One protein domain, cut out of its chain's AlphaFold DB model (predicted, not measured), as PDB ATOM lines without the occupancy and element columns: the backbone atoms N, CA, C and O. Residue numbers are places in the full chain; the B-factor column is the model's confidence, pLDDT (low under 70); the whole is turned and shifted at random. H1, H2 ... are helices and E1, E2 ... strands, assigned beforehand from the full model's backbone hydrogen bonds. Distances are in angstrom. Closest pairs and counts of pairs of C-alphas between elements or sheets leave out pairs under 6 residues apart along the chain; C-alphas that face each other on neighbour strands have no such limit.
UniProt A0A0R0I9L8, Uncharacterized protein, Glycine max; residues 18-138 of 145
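What this domain is: This is residues 18 to 138 of the 145 residues of an uncharacterized protein of Glycine max (UniProt A0A0R0I9L8). A strongly twisted sheet of five strands has two helices, H1 and H5, side by side over one face and running along its strands, while short H3 sits beside edge strand E4 on the same face. H4 lies beyond H3, away from the sheet, H2 lies past the last residues of E3 and E4, and H6 only grazes the sheet. The printed part has 121 residues, with six named helices and five named strands in the order E1, E2, H1, E3, H2, H3, H4, H5, E4, H6, E5. The sheet is mixed, in the order E4, E3, E2, E1, E5, and the class is mixed, helices and strands. The whole is compact, with a radius of gyration of the C-alphas of 13.7 A, and rounded, with spans of 38 by 33 by 24 A.

Where its parts are: E1, residues 18 to 22, begins at C-alpha 18 at (46.122, 15.893, -11.255) and is 12.5 A long. E2, residues 25 to 30, is 16.2 A long, and H1, residues 34 to 46, is 18.3 A long. E3, residues 53 to 59, is 18.9 A long. Three short helices follow: H2, residues 68 to 74, H3, residues 81 to 84, and H4, residues 87 to 92. H5, residues 99 to 112, is 19.6 A long and begins at C-alpha 99 at (55.990, 34.020, -7.060). E4, residues 115 to 121, is 18.6 A long. H6, residues 123 to 129, is 10.6 A long, and E5, residues 134 to 137, ends at C-alpha 137 at (51.592, 14.037, -14.611).

How they stand to each other: E1 and E2 form a hairpin, antiparallel at 171 degrees, with N 25 and O 22 2.7 A apart. E1 is staggered: its residues 18 to 20 pair with antiparallel E5, where N 19 and O 135 are 2.7 A apart, and its residues 21 to 22 with E2. E3 is parallel to E2 at 23 degrees, with N 55 and O 26 2.7 A apart. E4 is parallel to E3 at 23 degrees, with N 56 and O 117 2.8 A apart. E2, H1 and E3 form a strand-helix-strand unit, two parallel neighbour strands with a helix between, and its crossover is right-handed; E3, H2 to H5 and E4 form another. H1 and H5 on one face make two layers, helices over a sheet. H1 is over E2 and E1 at a height over the sheet of 8.6 A. H5 is over E4 at a height of 8.7 A, along the strands at 24 degrees to E4 on the local plane. H1 and H5 touch at a shallow tilt of 7 degrees, the same way, and their closest C-alphas, of Ile 37 and Val 101, are 6.3 A apart. H3 only just touches H5, with 3 pairs of C-alphas within 8 A, the closest those of Leu 81 and Ser 106 at 7.5 A. H3 and H4 touch only at the corner, and only just, with the C-alphas of Glu 83 and Leu 89 closest at 6.1 A. H2 and H6 are close but not clearly touching, with the C-alphas of Glu 72 and Tyr 125 closest at 7.3 A. H6 only grazes the sheet, with residues 123 to 127. In H1 and H5 every O i to N i+4 pair is within hydrogen-bond range; H2 has 2 of 3, H4 1 of 2 and H6 2 of 3, and H3 is too short for such a pair.

The domain as a whole: The two C-alphas farthest apart, of Glu 50 and Tyr 65, are 38.7 A apart. The printed part has no cut and no long link. Residues 79 to 80 pair, antiparallel, with residues 117 to 118 of E4. The mean pLDDT of the printed part is 70.3, and 48 residues are under 70: residues 18 to 23, 60 to 78, 93 and 117 to 138.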
ATOM      1  N   LEU A  18      47.441  16.302 -10.796       52.33
ATOM      2  CA  LEU A  18      46.122  15.893 -11.255       52.33
ATOM      3  C   LEU A  18      45.569  16.840 -12.331       52.33
ATOM      4  O   LEU A  18      45.086  17.909 -11.985       52.33
ATOM      5  N   VAL A  19      45.563  16.412 -13.594       54.56
ATOM      6  CA  VAL A  19      44.843  17.024 -14.715       54.56
ATOM      7  C   VAL A  19      43.486  16.361 -14.925       54.56
ATOM      8  O   VAL A  19      43.352  15.300 -15.534       54.56
ATOM      9  N   LEU A  20      42.450  16.985 -14.375       56.28
ATOM     10  CA  LEU A  20      41.061  16.645 -14.684       56.28
ATOM     11  C   LEU A  20      40.749  17.149 -16.087       56.28
ATOM     12  O   LEU A  20      41.126  18.267 -16.392       56.28
ATOM     13  N   HIS A  21      40.087  16.373 -16.939       58.16
ATOM     14  CA  HIS A  21      39.629  16.877 -18.237       58.16
ATOM     15  C   HIS A  21      38.127  16.632 -18.381       58.16
ATOM     16  O   HIS A  21      37.699  15.613 -18.924       58.16
ATOM     17  N   LEU A  22      37.308  17.560 -17.876       57.21
ATOM     18  CA  LEU A  22      35.880  17.619 -18.219       57.21
ATOM     19  C   LEU A  22      35.610  18.884 -18.991       57.21
ATOM     20  O   LEU A  22      35.769  19.948 -18.422       57.21
ATOM     21  N   ARG A  23      35.094  18.770 -20.219       63.72
ATOM     22  CA  ARG A  23      34.351  19.855 -20.890       63.72
ATOM     23  C   ARG A  23      34.981  21.247 -20.675       63.72
ATOM     24  O   ARG A  23      34.318  22.138 -20.156       63.72
ATOM     25  N   ALA A  24      36.255  21.397 -21.048       75.06
ATOM     26  CA  ALA A  24      37.036  22.630 -20.881       75.06
ATOM     27  C   ALA A  24      37.367  23.027 -19.421       75.06
ATOM     28  O   ALA A  24      37.506  24.207 -19.118       75.06
ATOM     29  N   LEU A  25      37.487  22.066 -18.500       72.28
ATOM     30  CA  LEU A  25      37.986  22.239 -17.132       72.28
ATOM     31  C   LEU A  25      39.230  21.371 -16.938       72.28
ATOM     32  O   LEU A  25      39.159  20.155 -17.124       72.28
ATOM     33  N   LEU A  26      40.330  22.011 -16.548       78.47
ATOM     34  CA  LEU A  26      41.643  21.445 -16.273       78.47
ATOM     35  C   LEU A  26      41.976  21.635 -14.797       78.47
ATOM     36  O   LEU A  26      42.099  22.762 -14.350       78.47
ATOM     37  N   GLY A  27      42.117  20.559 -14.027       76.47
ATOM     38  CA  GLY A  27      42.703  20.634 -12.677       76.47
ATOM     39  C   GLY A  27      44.234  20.618 -12.744       76.47
ATOM     40  O   GLY A  27      44.769  20.071 -13.695       76.47
ATOM     41  N   VAL A  28      44.956  21.180 -11.775       78.56
ATOM     42  CA  VAL A  28      46.397  20.933 -11.579       78.56
ATOM     43  C   VAL A  28      46.691  20.952 -10.088       78.56
ATOM     44  O   VAL A  28      46.524  21.985  -9.449       78.56
ATOM     45  N   ALA A  29      47.151  19.838  -9.524       77.24
ATOM     46  CA  ALA A  29      47.592  19.805  -8.131       77.24
ATOM     47  C   ALA A  29      49.020  20.347  -7.971       77.24
ATOM     48  O   ALA A  29      49.928  19.915  -8.682       77.24
ATOM     49  N   VAL A  30      49.206  21.286  -7.040       78.63
ATOM     50  CA  VAL A  30      50.475  21.978  -6.783       78.63
ATOM     51  C   VAL A  30      50.736  22.083  -5.283       78.63
ATOM     52  O   VAL A  30      49.886  22.526  -4.521       78.63
ATOM     53  N   ASP A  31      51.938  21.694  -4.873       75.76
ATOM     54  CA  ASP A  31      52.441  21.744  -3.491       75.76
ATOM     55  C   ASP A  31      53.582  22.771  -3.310       75.76
ATOM     56  O   ASP A  31      54.271  22.775  -2.296       75.76
ATOM     57  N   PHE A  32      53.810  23.624  -4.318       79.08
ATOM     58  CA  PHE A  32      54.901  24.609  -4.407       79.08
ATOM     59  C   PHE A  32      56.331  24.043  -4.445       79.08
ATOM     60  O   PHE A  32      57.294  24.806  -4.380       79.08
ATOM     61  N   SER A  33      56.511  22.733  -4.618       79.07
ATOM     62  CA  SER A  33      57.821  22.175  -4.960       79.07
ATOM     63  C   SER A  33      58.259  22.590  -6.373       79.07
ATOM     64  O   SER A  33      57.442  22.781  -7.274       79.07
ATOM     65  N   ALA A  34      59.571  22.633  -6.629       80.74
ATOM     66  CA  ALA A  34      60.101  22.916  -7.971       80.74
ATOM     67  C   ALA A  34      59.530  21.970  -9.054       80.74
ATOM     68  O   ALA A  34      59.431  22.324 -10.228       80.74
ATOM     69  N   CYS A  35      59.146  20.757  -8.657       77.52
ATOM     70  CA  CYS A  35      58.560  19.736  -9.517       77.52
ATOM     71  C   CYS A  35      57.138  20.070  -9.931       77.52
ATOM     72  O   CYS A  35      56.816  20.014 -11.120       77.52
ATOM     73  N   SER A  36      56.298  20.420  -8.957       78.45
ATOM     74  CA  SER A  36      54.902  20.750  -9.219       78.45
ATOM     75  C   SER A  36      54.774  22.059  -9.986       78.45
ATOM     76  O   SER A  36      53.943  22.144 -10.884       78.45
ATOM     77  N   ILE A  37      55.658  23.029  -9.739       83.15
ATOM     78  CA  ILE A  37      55.713  24.285 -10.499       83.15
ATOM     79  C   ILE A  37      56.073  24.027 -11.969       83.15
ATOM     80  O   ILE A  37      55.384  24.502 -12.875       83.15
ATOM     81  N   LYS A  38      57.093  23.200 -12.236       82.88
ATOM     82  CA  LYS A  38      57.434  22.785 -13.609       82.88
ATOM     83  C   LYS A  38      56.290  22.034 -14.283       82.88
ATOM     84  O   LYS A  38      56.037  22.249 -15.465       82.88
ATOM     85  N   ALA A  39      55.612  21.151 -13.555       80.09
ATOM     86  CA  ALA A  39      54.479  20.409 -14.089       80.09
ATOM     87  C   ALA A  39      53.298  21.333 -14.416       80.09
ATOM     88  O   ALA A  39      52.749  21.230 -15.508       80.09
ATOM     89  N   LEU A  40      52.976  22.285 -13.537       84.88
ATOM     90  CA  LEU A  40      51.991  23.334 -13.796       84.88
ATOM     91  C   LEU A  40      52.336  24.104 -15.071       84.88
ATOM     92  O   LEU A  40      51.479  24.239 -15.942       84.88
ATOM     93  N   LYS A  41      53.587  24.557 -15.210       86.92
ATOM     94  CA  LYS A  41      54.050  25.253 -16.416       86.92
ATOM     95  C   LYS A  41      53.872  24.398 -17.670       86.92
ATOM     96  O   LYS A  41      53.295  24.859 -18.644       86.92
ATOM     97  N   LEU A  42      54.280  23.128 -17.632       82.96
ATOM     98  CA  LEU A  42      54.110  22.202 -18.756       82.96
ATOM     99  C   LEU A  42      52.638  21.982 -19.121       82.96
ATOM    100  O   LEU A  42      52.311  21.924 -20.307       82.96
ATOM    101  N   THR A  43      51.756  21.858 -18.128       83.15
ATOM    102  CA  THR A  43      50.312  21.736 -18.350       83.15
ATOM    103  C   THR A  43      49.754  23.008 -18.973       83.15
ATOM    104  O   THR A  43      49.016  22.933 -19.955       83.15
ATOM    105  N   VAL A  44      50.134  24.175 -18.447       85.20
ATOM    106  CA  VAL A  44      49.756  25.469 -19.013       85.20
ATOM    107  C   VAL A  44      50.218  25.565 -20.455       85.20
ATOM    108  O   VAL A  44      49.386  25.834 -21.307       85.20
ATOM    109  N   ASP A  45      51.481  25.290 -20.759       84.95
ATOM    110  CA  ASP A  45      52.043  25.496 -22.093       84.95
ATOM    111  C   ASP A  45      51.433  24.541 -23.131       84.95
ATOM    112  O   ASP A  45      51.061  24.979 -24.221       84.95
ATOM    113  N   ASN A  46      51.258  23.261 -22.778       83.19
ATOM    114  CA  ASN A  46      50.948  22.202 -23.748       83.19
ATOM    115  C   ASN A  46      49.498  21.701 -23.727       83.19
ATOM    116  O   ASN A  46      49.030  21.154 -24.726       83.19
ATOM    117  N   VAL A  47      48.795  21.822 -22.599       81.69
ATOM    118  CA  VAL A  47      47.465  21.215 -22.415       81.69
ATOM    119  C   VAL A  47      46.368  22.271 -22.423       81.69
ATOM    120  O   VAL A  47      45.362  22.085 -23.105       81.69
ATOM    121  N   VAL A  48      46.565  23.373 -21.694       82.20
ATOM    122  CA  VAL A  48      45.569  24.447 -21.571       82.20
ATOM    123  C   VAL A  48      45.366  25.145 -22.914       82.20
ATOM    124  O   VAL A  48      46.325  25.599 -23.545       82.20
ATOM    125  N   ARG A  49      44.112  25.273 -23.341       84.09
ATOM    126  CA  ARG A  49      43.691  25.973 -24.560       84.09
ATOM    127  C   ARG A  49      42.977  27.277 -24.222       84.09
ATOM    128  O   ARG A  49      42.590  27.514 -23.080       84.09
ATOM    129  N   GLU A  50      42.823  28.141 -25.225       85.38
ATOM    130  CA  GLU A  50      42.045  29.367 -25.051       85.38
ATOM    131  C   GLU A  50      40.595  29.028 -24.672       85.38
ATOM    132  O   GLU A  50      39.953  28.211 -25.332       85.38
ATOM    133  N   GLY A  51      40.092  29.647 -23.602       82.47
ATOM    134  CA  GLY A  51      38.737  29.421 -23.089       82.47
ATOM    135  C   GLY A  51      38.578  28.231 -22.134       82.47
ATOM    136  O   GLY A  51      37.476  28.032 -21.617       82.47
ATOM    137  N   ASP A  52      39.644  27.473 -21.855       83.86
ATOM    138  CA  ASP A  52      39.618  26.473 -20.786       83.86
ATOM    139  C   ASP A  52      39.503  27.138 -19.402       83.86
ATOM    140  O   ASP A  52      39.870  28.292 -19.175       83.86
ATOM    141  N   ASN A  53      39.002  26.388 -18.433       78.43
ATOM    142  CA  ASN A  53      38.963  26.759 -17.027       78.43
ATOM    143  C   ASN A  53      40.067  25.973 -16.322       78.43
ATOM    144  O   ASN A  53      40.075  24.748 -16.390       78.43
ATOM    145  N   LEU A  54      40.999  26.648 -15.660       81.11
ATOM    146  CA  LEU A  54      42.114  26.011 -14.960       81.11
ATOM    147  C   LEU A  54      41.878  26.088 -13.453       81.11
ATOM    148  O   LEU A  54      41.806  27.171 -12.885       81.11
ATOM    149  N   VAL A  55      41.777  24.953 -12.782       79.29
ATOM    150  CA  VAL A  55      41.630  24.873 -11.331       79.29
ATOM    151  C   VAL A  55      42.958  24.457 -10.728       79.29
ATOM    152  O   VAL A  55      43.417  23.338 -10.946       79.29
ATOM    153  N   LEU A  56      43.577  25.343  -9.958       78.26
ATOM    154  CA  LEU A  56      44.779  25.021  -9.206       78.26
ATOM    155  C   LEU A  56      44.372  24.386  -7.874       78.26
ATOM    156  O   LEU A  56      43.647  24.979  -7.084       78.26
ATOM    157  N   ILE A  57      44.830  23.172  -7.611       76.61
ATOM    158  CA  ILE A  57      44.532  22.443  -6.384       76.61
ATOM    159  C   ILE A  57      45.763  22.552  -5.492       76.61
ATOM    160  O   ILE A  57      46.765  21.881  -5.738       76.61
ATOM    161  N   ILE A  58      45.714  23.407  -4.475       74.51
ATOM    162  CA  ILE A  58      46.846  23.563  -3.562       74.51
ATOM    163  C   ILE A  58      46.836  22.408  -2.568       74.51
ATOM    164  O   ILE A  58      45.888  22.230  -1.801       74.51
ATOM    165  N   VAL A  59      47.899  21.609  -2.609       70.17
ATOM    166  CA  VAL A  59      48.112  20.479  -1.709       70.17
ATOM    167  C   VAL A  59      48.968  20.960  -0.549       70.17
ATOM    168  O   VAL A  59      50.141  21.286  -0.726       70.17
ATOM    169  N   ARG A  60      48.380  21.008   0.647       65.42
ATOM    170  CA  ARG A  60      49.111  21.301   1.882       65.42
ATOM    171  C   ARG A  60      49.288  20.036   2.697       65.42
ATOM    172  O   ARG A  60      48.351  19.266   2.890       65.42
ATOM    173  N   HIS A  61      50.482  19.875   3.248       56.48
ATOM    174  CA  HIS A  61      50.677  18.995   4.388       56.48
ATOM    175  C   HIS A  61      50.086  19.705   5.613       56.48
ATOM    176  O   HIS A  61      50.495  20.818   5.944       56.48
ATOM    177  N   ALA A  62      49.051  19.104   6.200       52.14
ATOM    178  CA  ALA A  62      48.231  19.685   7.255       52.14
ATOM    179  C   ALA A  62      49.071  20.265   8.410       52.14
ATOM    180  O   ALA A  62      49.771  19.538   9.110       52.14
ATOM    181  N   HIS A  63      48.939  21.572   8.640       50.08
ATOM    182  CA  HIS A  63      49.352  22.232   9.875       50.08
ATOM    183  C   HIS A  63      48.180  23.095  10.353       50.08
ATOM    184  O   HIS A  63      48.089  24.260   9.990       50.08
ATOM    185  N   GLY A  64      47.261  22.495  11.119       51.66
ATOM    186  CA  GLY A  64      46.136  23.192  11.759       51.66
ATOM    187  C   GLY A  64      44.814  22.432  11.628       51.66
ATOM    188  O   GLY A  64      44.253  22.339  10.543       51.66
ATOM    189  N   TYR A  65      44.315  21.878  12.737       49.36
ATOM    190  CA  TYR A  65      43.104  21.043  12.772       49.36
ATOM    191  C   TYR A  65      41.788  21.830  12.623       49.36
ATOM    192  O   TYR A  65      40.757  21.238  12.322       49.36
ATOM    193  N   GLU A  66      41.796  23.149  12.824       52.73
ATOM    194  CA  GLU A  66      40.557  23.895  13.089       52.73
ATOM    195  C   GLU A  66      39.693  24.136  11.840       52.73
ATOM    196  O   GLU A  66      38.470  24.064  11.916       52.73
ATOM    197  N   HIS A  67      40.299  24.354  10.667       54.83
ATOM    198  CA  HIS A  67      39.553  24.557   9.412       54.83
ATOM    199  C   HIS A  67      39.311  23.257   8.631       54.83
ATOM    200  O   HIS A  67      38.456  23.212   7.743       54.83
ATOM    201  N   MET A  68      40.029  22.185   8.985       51.40
ATOM    202  CA  MET A  68      39.986  20.902   8.277       51.40
ATOM    203  C   MET A  68      38.580  20.285   8.304       51.40
ATOM    204  O   MET A  68      38.083  19.836   7.276       51.40
ATOM    205  N   GLN A  69      37.896  20.354   9.449       54.10
ATOM    206  CA  GLN A  69      36.580  19.736   9.634       54.10
ATOM    207  C   GLN A  69      35.447  20.480   8.900       54.10
ATOM    208  O   GLN A  69      34.487  19.865   8.430       54.10
ATOM    209  N   LEU A  70      35.558  21.806   8.756       52.89
ATOM    210  CA  LEU A  70      34.581  22.615   8.018       52.89
ATOM    211  C   LEU A  70      34.663  22.334   6.513       52.89
ATOM    212  O   LEU A  70      33.637  22.087   5.879       52.89
ATOM    213  N   TRP A  71      35.873  22.292   5.947       60.80
ATOM    214  CA  TRP A  71      36.065  22.071   4.510       60.80
ATOM    215  C   TRP A  71      35.865  20.626   4.064       60.80
ATOM    216  O   TRP A  71      35.548  20.402   2.898       60.80
ATOM    217  N   GLU A  72      35.971  19.649   4.969       54.22
ATOM    218  CA  GLU A  72      35.510  18.279   4.705       54.22
ATOM    219  C   GLU A  72      34.011  18.232   4.375       54.22
ATOM    220  O   GLU A  72      33.584  17.418   3.554       54.22
ATOM    221  N   THR A  73      33.221  19.126   4.978       52.16
ATOM    222  CA  THR A  73      31.764  19.173   4.794       52.16
ATOM    223  C   THR A  73      31.356  20.110   3.659       52.16
ATOM    224  O   THR A  73      30.506  19.761   2.843       52.16
ATOM    225  N   THR A  74      31.938  21.311   3.594       58.00
ATOM    226  CA  THR A  74      31.535  22.343   2.621       58.00
ATOM    227  C   THR A  74      32.310  22.288   1.309       58.00
ATOM    228  O   THR A  74      31.916  22.932   0.339       58.00
ATOM    229  N   GLY A  75      33.430  21.566   1.276       58.18
ATOM    230  CA  GLY A  75      34.490  21.807   0.306       58.18
ATOM    231  C   GLY A  75      35.265  23.087   0.637       58.18
ATOM    232  O   GLY A  75      34.818  23.940   1.411       58.18
ATOM    233  N   SER A  76      36.451  23.216   0.051       60.82
ATOM    234  CA  SER A  76      37.229  24.452   0.135       60.82
ATOM    235  C   SER A  76      36.635  25.524  -0.782       60.82
ATOM    236  O   SER A  76      36.191  25.197  -1.893       60.82
ATOM    237  N   PRO A  77      36.612  26.797  -0.343       64.92
ATOM    238  CA  PRO A  77      36.178  27.887  -1.191       64.92
ATOM    239  C   PRO A  77      37.069  27.990  -2.428       64.92
ATOM    240  O   PRO A  77      38.288  27.849  -2.383       64.92
ATOM    241  N   LEU A  78      36.418  28.277  -3.543       68.44
ATOM    242  CA  LEU A  78      37.056  28.559  -4.811       68.44
ATOM    243  C   LEU A  78      37.596  29.996  -4.795       68.44
ATOM    244  O   LEU A  78      36.809  30.940  -4.803       68.44
ATOM    245  N   ILE A  79      38.921  30.162  -4.767       74.26
ATOM    246  CA  ILE A  79      39.572  31.481  -4.710       74.26
ATOM    247  C   ILE A  79      39.857  31.975  -6.140       74.26
ATOM    248  O   ILE A  79      40.586  31.301  -6.875       74.26
ATOM    249  N   PRO A  80      39.315  33.128  -6.575       79.87
ATOM    250  CA  PRO A  80      39.622  33.701  -7.883       79.87
ATOM    251  C   PRO A  80      41.096  34.113  -8.008       79.87
ATOM    252  O   PRO A  80      41.709  34.578  -7.049       79.87
ATOM    253  N   LEU A  81      41.650  34.055  -9.222       79.33
ATOM    254  CA  LEU A  81      43.032  34.485  -9.496       79.33
ATOM    255  C   LEU A  81      43.368  35.907  -9.008       79.33
ATOM    256  O   LEU A  81      44.488  36.160  -8.559       79.33
ATOM    257  N   ALA A  82      42.405  36.828  -9.094       78.86
ATOM    258  CA  ALA A  82      42.577  38.203  -8.627       78.86
ATOM    259  C   ALA A  82      42.885  38.261  -7.121       78.86
ATOM    260  O   ALA A  82      43.715  39.057  -6.695       78.86
ATOM    261  N   GLU A  83      42.267  37.379  -6.334       80.58
ATOM    262  CA  GLU A  83      42.512  37.274  -4.895       80.58
ATOM    263  C   GLU A  83      43.791  36.491  -4.593       80.58
ATOM    264  O   GLU A  83      44.497  36.801  -3.639       80.58
ATOM    265  N   PHE A  84      44.136  35.513  -5.435       79.73
ATOM    266  CA  PHE A  84      45.368  34.729  -5.304       79.73
ATOM    267  C   PHE A  84      46.646  35.550  -5.417       79.73
ATOM    268  O   PHE A  84      47.655  35.247  -4.785       79.73
ATOM    269  N   SER A  85      46.591  36.599  -6.230       78.67
ATOM    270  CA  SER A  85      47.709  37.519  -6.417       78.67
ATOM    271  C   SER A  85      47.772  38.587  -5.318       78.67
ATOM    272  O   SER A  85      48.768  39.304  -5.233       78.67
ATOM    273  N   ASP A  86      46.739  38.700  -4.470       82.97
ATOM    274  CA  ASP A  86      46.684  39.664  -3.374       82.97
ATOM    275  C   ASP A  86      47.309  39.067  -2.095       82.97
ATOM    276  O   ASP A  86      46.716  38.200  -1.440       82.97
ATOM    277  N   PRO A  87      48.492  39.546  -1.665       77.00
ATOM    278  CA  PRO A  87      49.162  39.031  -0.475       77.00
ATOM    279  C   PRO A  87      48.375  39.273   0.824       77.00
ATOM    280  O   PRO A  87      48.610  38.580   1.816       77.00
ATOM    281  N   VAL A  88      47.460  40.247   0.861       79.68
ATOM    282  CA  VAL A  88      46.605  40.527   2.024       79.68
ATOM    283  C   VAL A  88      45.500  39.482   2.137       79.68
ATOM    284  O   VAL A  88      45.222  39.011   3.241       79.68
ATOM    285  N   LEU A  89      44.902  39.078   1.014       77.77
ATOM    286  CA  LEU A  89      43.887  38.025   0.989       77.77
ATOM    287  C   LEU A  89      44.514  36.649   1.198       77.77
ATOM    288  O   LEU A  89      44.000  35.872   1.997       77.77
ATOM    289  N   MET A  90      45.678  36.381   0.601       73.21
ATOM    290  CA  MET A  90      46.387  35.109   0.781       73.21
ATOM    291  C   MET A  90      46.780  34.836   2.236       73.21
ATOM    292  O   MET A  90      46.723  33.691   2.683       73.21
ATOM    293  N   LYS A  91      47.060  35.884   3.023       75.19
ATOM    294  CA  LYS A  91      47.249  35.750   4.476       75.19
ATOM    295  C   LYS A  91      46.019  35.195   5.196       75.19
ATOM    296  O   LYS A  91      46.201  34.467   6.164       75.19
ATOM    297  N   ARG A  92      44.797  35.506   4.746       73.12
ATOM    298  CA  ARG A  92      43.552  34.991   5.357       73.12
ATOM    299  C   ARG A  92      43.373  33.492   5.138       73.12
ATOM    300  O   ARG A  92      42.771  32.833   5.972       73.12
ATOM    301  N   TYR A  93      43.905  32.982   4.032       68.07
ATOM    302  CA  TYR A  93      43.915  31.556   3.709       68.07
ATOM    303  C   TYR A  93      45.175  30.849   4.226       68.07
ATOM    304  O   TYR A  93      45.365  29.665   3.980       68.07
ATOM    305  N   GLU A  94      46.072  31.571   4.910       71.91
ATOM    306  CA  GLU A  94      47.387  31.070   5.325       71.91
ATOM    307  C   GLU A  94      48.207  30.477   4.167       71.91
ATOM    308  O   GLU A  94      49.078  29.624   4.354       71.91
ATOM    309  N   LEU A  95      47.948  30.961   2.952       71.90
ATOM    310  CA  LEU A  95      48.642  30.558   1.745       71.90
ATOM    311  C   LEU A  95      49.766  31.548   1.457       71.90
ATOM    312  O   LEU A  95      49.617  32.765   1.563       71.90
ATOM    313  N   LYS A  96      50.919  31.015   1.061       78.26
ATOM    314  CA  LYS A  96      52.033  31.801   0.524       78.26
ATOM    315  C   LYS A  96      52.387  31.245  -0.844       78.26
ATOM    316  O   LYS A  96      53.273  30.394  -0.931       78.26
ATOM    317  N   PRO A  97      51.677  31.670  -1.900       78.25
ATOM    318  CA  PRO A  97      51.984  31.195  -3.232       78.25
ATOM    319  C   PRO A  97      53.410  31.559  -3.625       78.25
ATOM    320  O   PRO A  97      53.855  32.688  -3.408       78.25
ATOM    321  N   ALA A  98      54.130  30.608  -4.217       82.77
ATOM    322  CA  ALA A  98      55.427  30.907  -4.805       82.77
ATOM    323  C   ALA A  98      55.245  31.956  -5.925       82.77
ATOM    324  O   ALA A  98      54.340  31.788  -6.749       82.77
ATOM    325  N   PRO A  99      56.093  33.002  -6.010       87.14
ATOM    326  CA  PRO A  99      55.990  34.020  -7.060       87.14
ATOM    327  C   PRO A  99      55.985  33.427  -8.474       87.14
ATOM    328  O   PRO A  99      55.265  33.909  -9.340       87.14
ATOM    329  N   GLU A 100      56.727  32.336  -8.683       88.57
ATOM    330  CA  GLU A 100      56.758  31.601  -9.953       88.57
ATOM    331  C   GLU A 100      55.391  30.999 -10.311       88.57
ATOM    332  O   GLU A 100      54.984  31.043 -11.468       88.57
ATOM    333  N   VAL A 101      54.638  30.493  -9.325       86.95
ATOM    334  CA  VAL A 101      53.272  30.010  -9.566       86.95
ATOM    335  C   VAL A 101      52.383  31.169  -9.979       86.95
ATOM    336  O   VAL A 101      51.717  31.046 -11.000       86.95
ATOM    337  N   ILE A 102      52.406  32.285  -9.236       87.39
ATOM    338  CA  ILE A 102      51.613  33.489  -9.546       87.39
ATOM    339  C   ILE A 102      51.885  33.962 -10.981       87.39
ATOM    340  O   ILE A 102      50.940  34.255 -11.716       87.39
ATOM    341  N   ASP A 103      53.151  33.998 -11.394       90.38
ATOM    342  CA  ASP A 103      53.559  34.410 -12.737       90.38
ATOM    343  C   ASP A 103      53.029  33.465 -13.827       90.38
ATOM    344  O   ASP A 103      52.376  33.919 -14.772       90.38
ATOM    345  N   ILE A 104      53.213  32.146 -13.661       89.51
ATOM    346  CA  ILE A 104      52.710  31.133 -14.604       89.51
ATOM    347  C   ILE A 104      51.198  31.280 -14.781       89.51
ATOM    348  O   ILE A 104      50.692  31.287 -15.906       89.51
ATOM    349  N   VAL A 105      50.465  31.414 -13.676       86.77
ATOM    350  CA  VAL A 105      49.006  31.453 -13.729       86.77
ATOM    351  C   VAL A 105      48.452  32.770 -14.262       86.77
ATOM    352  O   VAL A 105      47.483  32.758 -15.022       86.77
ATOM    353  N   SER A 106      49.084  33.896 -13.926       87.78
ATOM    354  CA  SER A 106      48.691  35.223 -14.413       87.78
ATOM    355  C   SER A 106      48.966  35.364 -15.905       87.78
ATOM    356  O   SER A 106      48.128  35.870 -16.661       87.78
ATOM    357  N   THR A 107      50.106  34.834 -16.352       89.96
ATOM    358  CA  THR A 107      50.464  34.746 -17.768       89.96
ATOM    359  C   THR A 107      49.455  33.886 -18.521       89.96
ATOM    360  O   THR A 107      48.911  34.327 -19.534       89.96
ATOM    361  N   ALA A 108      49.122  32.704 -17.996       87.36
ATOM    362  CA  ALA A 108      48.136  31.814 -18.599       87.36
ATOM    363  C   ALA A 108      46.747  32.466 -18.704       87.36
ATOM    364  O   ALA A 108      46.129  32.419 -19.768       87.36
ATOM    365  N   ALA A 109      46.274  33.114 -17.635       86.77
ATOM    366  CA  ALA A 109      44.999  33.832 -17.611       86.77
ATOM    367  C   ALA A 109      44.931  34.941 -18.659       86.77
ATOM    368  O   ALA A 109      43.937  35.049 -19.378       86.77
ATOM    369  N   THR A 110      46.010  35.707 -18.800       86.94
ATOM    370  CA  THR A 110      46.093  36.800 -19.774       86.94
ATOM    371  C   THR A 110      46.164  36.274 -21.209       86.94
ATOM    372  O   THR A 110      45.438  36.750 -22.079       86.94
ATOM    373  N   GLN A 111      47.009  35.275 -21.468       86.80
ATOM    374  CA  GLN A 111      47.266  34.772 -22.821       86.80
ATOM    375  C   GLN A 111      46.153  33.868 -23.354       86.80
ATOM    376  O   GLN A 111      45.841  33.911 -24.540       86.80
ATOM    377  N   LYS A 112      45.563  33.032 -22.494       83.55
ATOM    378  CA  LYS A 112      44.593  31.996 -22.885       83.55
ATOM    379  C   LYS A 112      43.162  32.328 -22.453       83.55
ATOM    380  O   LYS A 112      42.265  31.513 -22.645       83.55
ATOM    381  N   LYS A 113      42.929  33.509 -21.865       79.06
ATOM    382  CA  LYS A 113      41.622  33.934 -21.323       79.06
ATOM    383  C   LYS A 113      40.996  32.875 -20.410       79.06
ATOM    384  O   LYS A 113      39.778  32.687 -20.399       79.06
ATOM    385  N   ILE A 114      41.842  32.148 -19.682       74.65
ATOM    386  CA  ILE A 114      41.396  31.059 -18.822       74.65
ATOM    387  C   ILE A 114      40.812  31.636 -17.539       74.65
ATOM    388  O   ILE A 114      41.326  32.607 -16.979       74.65
ATOM    389  N   LYS A 115      39.746  31.015 -17.039       71.35
ATOM    390  CA  LYS A 115      39.278  31.296 -15.682       71.35
ATOM    391  C   LYS A 115      40.081  30.438 -14.733       71.35
ATOM    392  O   LYS A 115      40.034  29.213 -14.844       71.35
ATOM    393  N   MET A 116      40.809  31.083 -13.828       71.66
ATOM    394  CA  MET A 116      41.526  30.373 -12.787       71.66
ATOM    395  C   MET A 116      40.818  30.447 -11.447       71.66
ATOM    396  O   MET A 116      40.421  31.520 -10.990       71.66
ATOM    397  N   VAL A 117      40.724  29.278 -10.826       65.71
ATOM    398  CA  VAL A 117      40.175  29.105  -9.495       65.71
ATOM    399  C   VAL A 117      41.115  28.237  -8.677       65.71
ATOM    400  O   VAL A 117      41.605  27.229  -9.176       65.71
ATOM    401  N   ILE A 118      41.360  28.605  -7.427       65.82
ATOM    402  CA  ILE A 118      42.135  27.776  -6.511       65.82
ATOM    403  C   ILE A 118      41.211  27.044  -5.552       65.82
ATOM    404  O   ILE A 118      40.302  27.646  -4.992       65.82
ATOM    405  N   MET A 119      41.469  25.754  -5.359       62.85
ATOM    406  CA  MET A 119      40.854  24.947  -4.315       62.85
ATOM    407  C   MET A 119      41.943  24.501  -3.341       62.85
ATOM    408  O   MET A 119      42.949  23.921  -3.755       62.85
ATOM    409  N   GLU A 120      41.752  24.751  -2.050       62.70
ATOM    410  CA  GLU A 120      42.583  24.138  -1.017       62.70
ATOM    411  C   GLU A 120      42.092  22.699  -0.813       62.70
ATOM    412  O   GLU A 120      40.922  22.461  -0.530       62.70
ATOM    413  N   SER A 121      42.941  21.698  -1.034       52.40
ATOM    414  CA  SER A 121      42.501  20.301  -0.982       52.40
ATOM    415  C   SER A 121      43.022  19.594   0.258       52.40
ATOM    416  O   SER A 121      44.231  19.491   0.464       52.40
ATOM    417  N   VAL A 122      42.099  19.004   1.024       51.55
ATOM    418  CA  VAL A 122      42.374  17.801   1.819       51.55
ATOM    419  C   VAL A 122      42.546  16.674   0.807       51.55
ATOM    420  O   VAL A 122      41.565  16.198   0.240       51.55
ATOM    421  N   SER A 123      43.790  16.288   0.525       51.75
ATOM    422  CA  SER A 123      44.174  15.450  -0.622       51.75
ATOM    423  C   SER A 123      43.345  14.174  -0.818       51.75
ATOM    424  O   SER A 123      43.222  13.702  -1.944       51.75
ATOM    425  N   ASN A 124      42.717  13.642   0.233       51.01
ATOM    426  CA  ASN A 124      41.821  12.492   0.127       51.01
ATOM    427  C   ASN A 124      40.443  12.827  -0.455       51.01
ATOM    428  O   ASN A 124      39.873  12.005  -1.166       51.01
ATOM    429  N   TYR A 125      39.884  14.007  -0.188       49.74
ATOM    430  CA  TYR A 125      38.518  14.324  -0.602       49.74
ATOM    431  C   TYR A 125      38.404  14.465  -2.119       49.74
ATOM    432  O   TYR A 125      37.519  13.869  -2.727       49.74
ATOM    433  N   VAL A 126      39.320  15.212  -2.741       52.11
ATOM    434  CA  VAL A 126      39.289  15.434  -4.195       52.11
ATOM    435  C   VAL A 126      39.549  14.135  -4.949       52.11
ATOM    436  O   VAL A 126      38.874  13.863  -5.934       52.11
ATOM    437  N   VAL A 127      40.475  13.300  -4.471       53.45
ATOM    438  CA  VAL A 127      40.766  12.008  -5.108       53.45
ATOM    439  C   VAL A 127      39.575  11.050  -4.999       53.45
ATOM    440  O   VAL A 127      39.275  10.359  -5.968       53.45
ATOM    441  N   ASN A 128      38.868  11.038  -3.864       54.03
ATOM    442  CA  ASN A 128      37.779  10.089  -3.618       54.03
ATOM    443  C   ASN A 128      36.404  10.548  -4.135       54.03
ATOM    444  O   ASN A 128      35.556   9.701  -4.397       54.03
ATOM    445  N   ASN A 129      36.168  11.856  -4.286       53.28
ATOM    446  CA  ASN A 129      34.858  12.405  -4.670       53.28
ATOM    447  C   ASN A 129      34.833  13.061  -6.059       53.28
ATOM    448  O   ASN A 129      33.779  13.518  -6.510       53.28
ATOM    449  N   ALA A 130      35.965  13.118  -6.764       54.50
ATOM    450  CA  ALA A 130      35.998  13.603  -8.138       54.50
ATOM    451  C   ALA A 130      35.106  12.729  -9.034       54.50
ATOM    452  O   ALA A 130      35.408  11.573  -9.316       54.50
ATOM    453  N   SER A 131      34.021  13.305  -9.554       51.58
ATOM    454  CA  SER A 131      33.126  12.652 -10.528       51.58
ATOM    455  C   SER A 131      33.747  12.553 -11.935       51.58
ATOM    456  O   SER A 131      33.038  12.491 -12.940       51.58
ATOM    457  N   CYS A 132      35.077  12.630 -12.032       45.09
ATOM    458  CA  CYS A 132      35.801  12.977 -13.241       45.09
ATOM    459  C   CYS A 132      37.143  12.244 -13.387       45.09
ATOM    460  O   CYS A 132      37.828  12.033 -12.390       45.09
ATOM    461  N   PRO A 133      37.553  11.873 -14.622       43.48
ATOM    462  CA  PRO A 133      38.819  11.187 -14.848       43.48
ATOM    463  C   PRO A 133      40.010  12.067 -14.452       43.48
ATOM    464  O   PRO A 133      40.126  13.223 -14.866       43.48
ATOM    465  N   ILE A 134      40.891  11.463 -13.660       45.67
ATOM    466  CA  ILE A 134      42.080  12.040 -13.032       45.67
ATOM    467  C   ILE A 134      43.311  11.643 -13.853       45.67
ATOM    468  O   ILE A 134      43.645  10.464 -13.936       45.67
ATOM    469  N   THR A 135      44.010  12.612 -14.445       46.15
ATOM    470  CA  THR A 135      45.279  12.382 -15.162       46.15
ATOM    471  C   THR A 135      46.430  12.766 -14.251       46.15
ATOM    472  O   THR A 135      46.436  13.880 -13.759       46.15
ATOM    473  N   VAL A 136      47.414  11.903 -14.008       49.47
ATOM    474  CA  VAL A 136      48.546  12.238 -13.124       49.47
ATOM    475  C   VAL A 136      49.811  12.459 -13.943       49.47
ATOM    476  O   VAL A 136      50.357  11.506 -14.501       49.47
ATOM    477  N   VAL A 137      50.309  13.699 -13.980       46.36
ATOM    478  CA  VAL A 137      51.592  14.037 -14.611       46.36
ATOM    479  C   VAL A 137      52.715  13.842 -13.598       46.36
ATOM    480  O   VAL A 137      52.673  14.373 -12.489       46.36
ATOM    481  N   LYS A 138      53.738  13.080 -13.992       45.90
ATOM    482  CA  LYS A 138      55.001  12.983 -13.261       45.90
ATOM    483  C   LYS A 138      56.101  13.662 -14.043       45.90
ATOM    484  O   LYS A 138      56.256  13.384 -15.228       45.90
TER     485      LYS A 138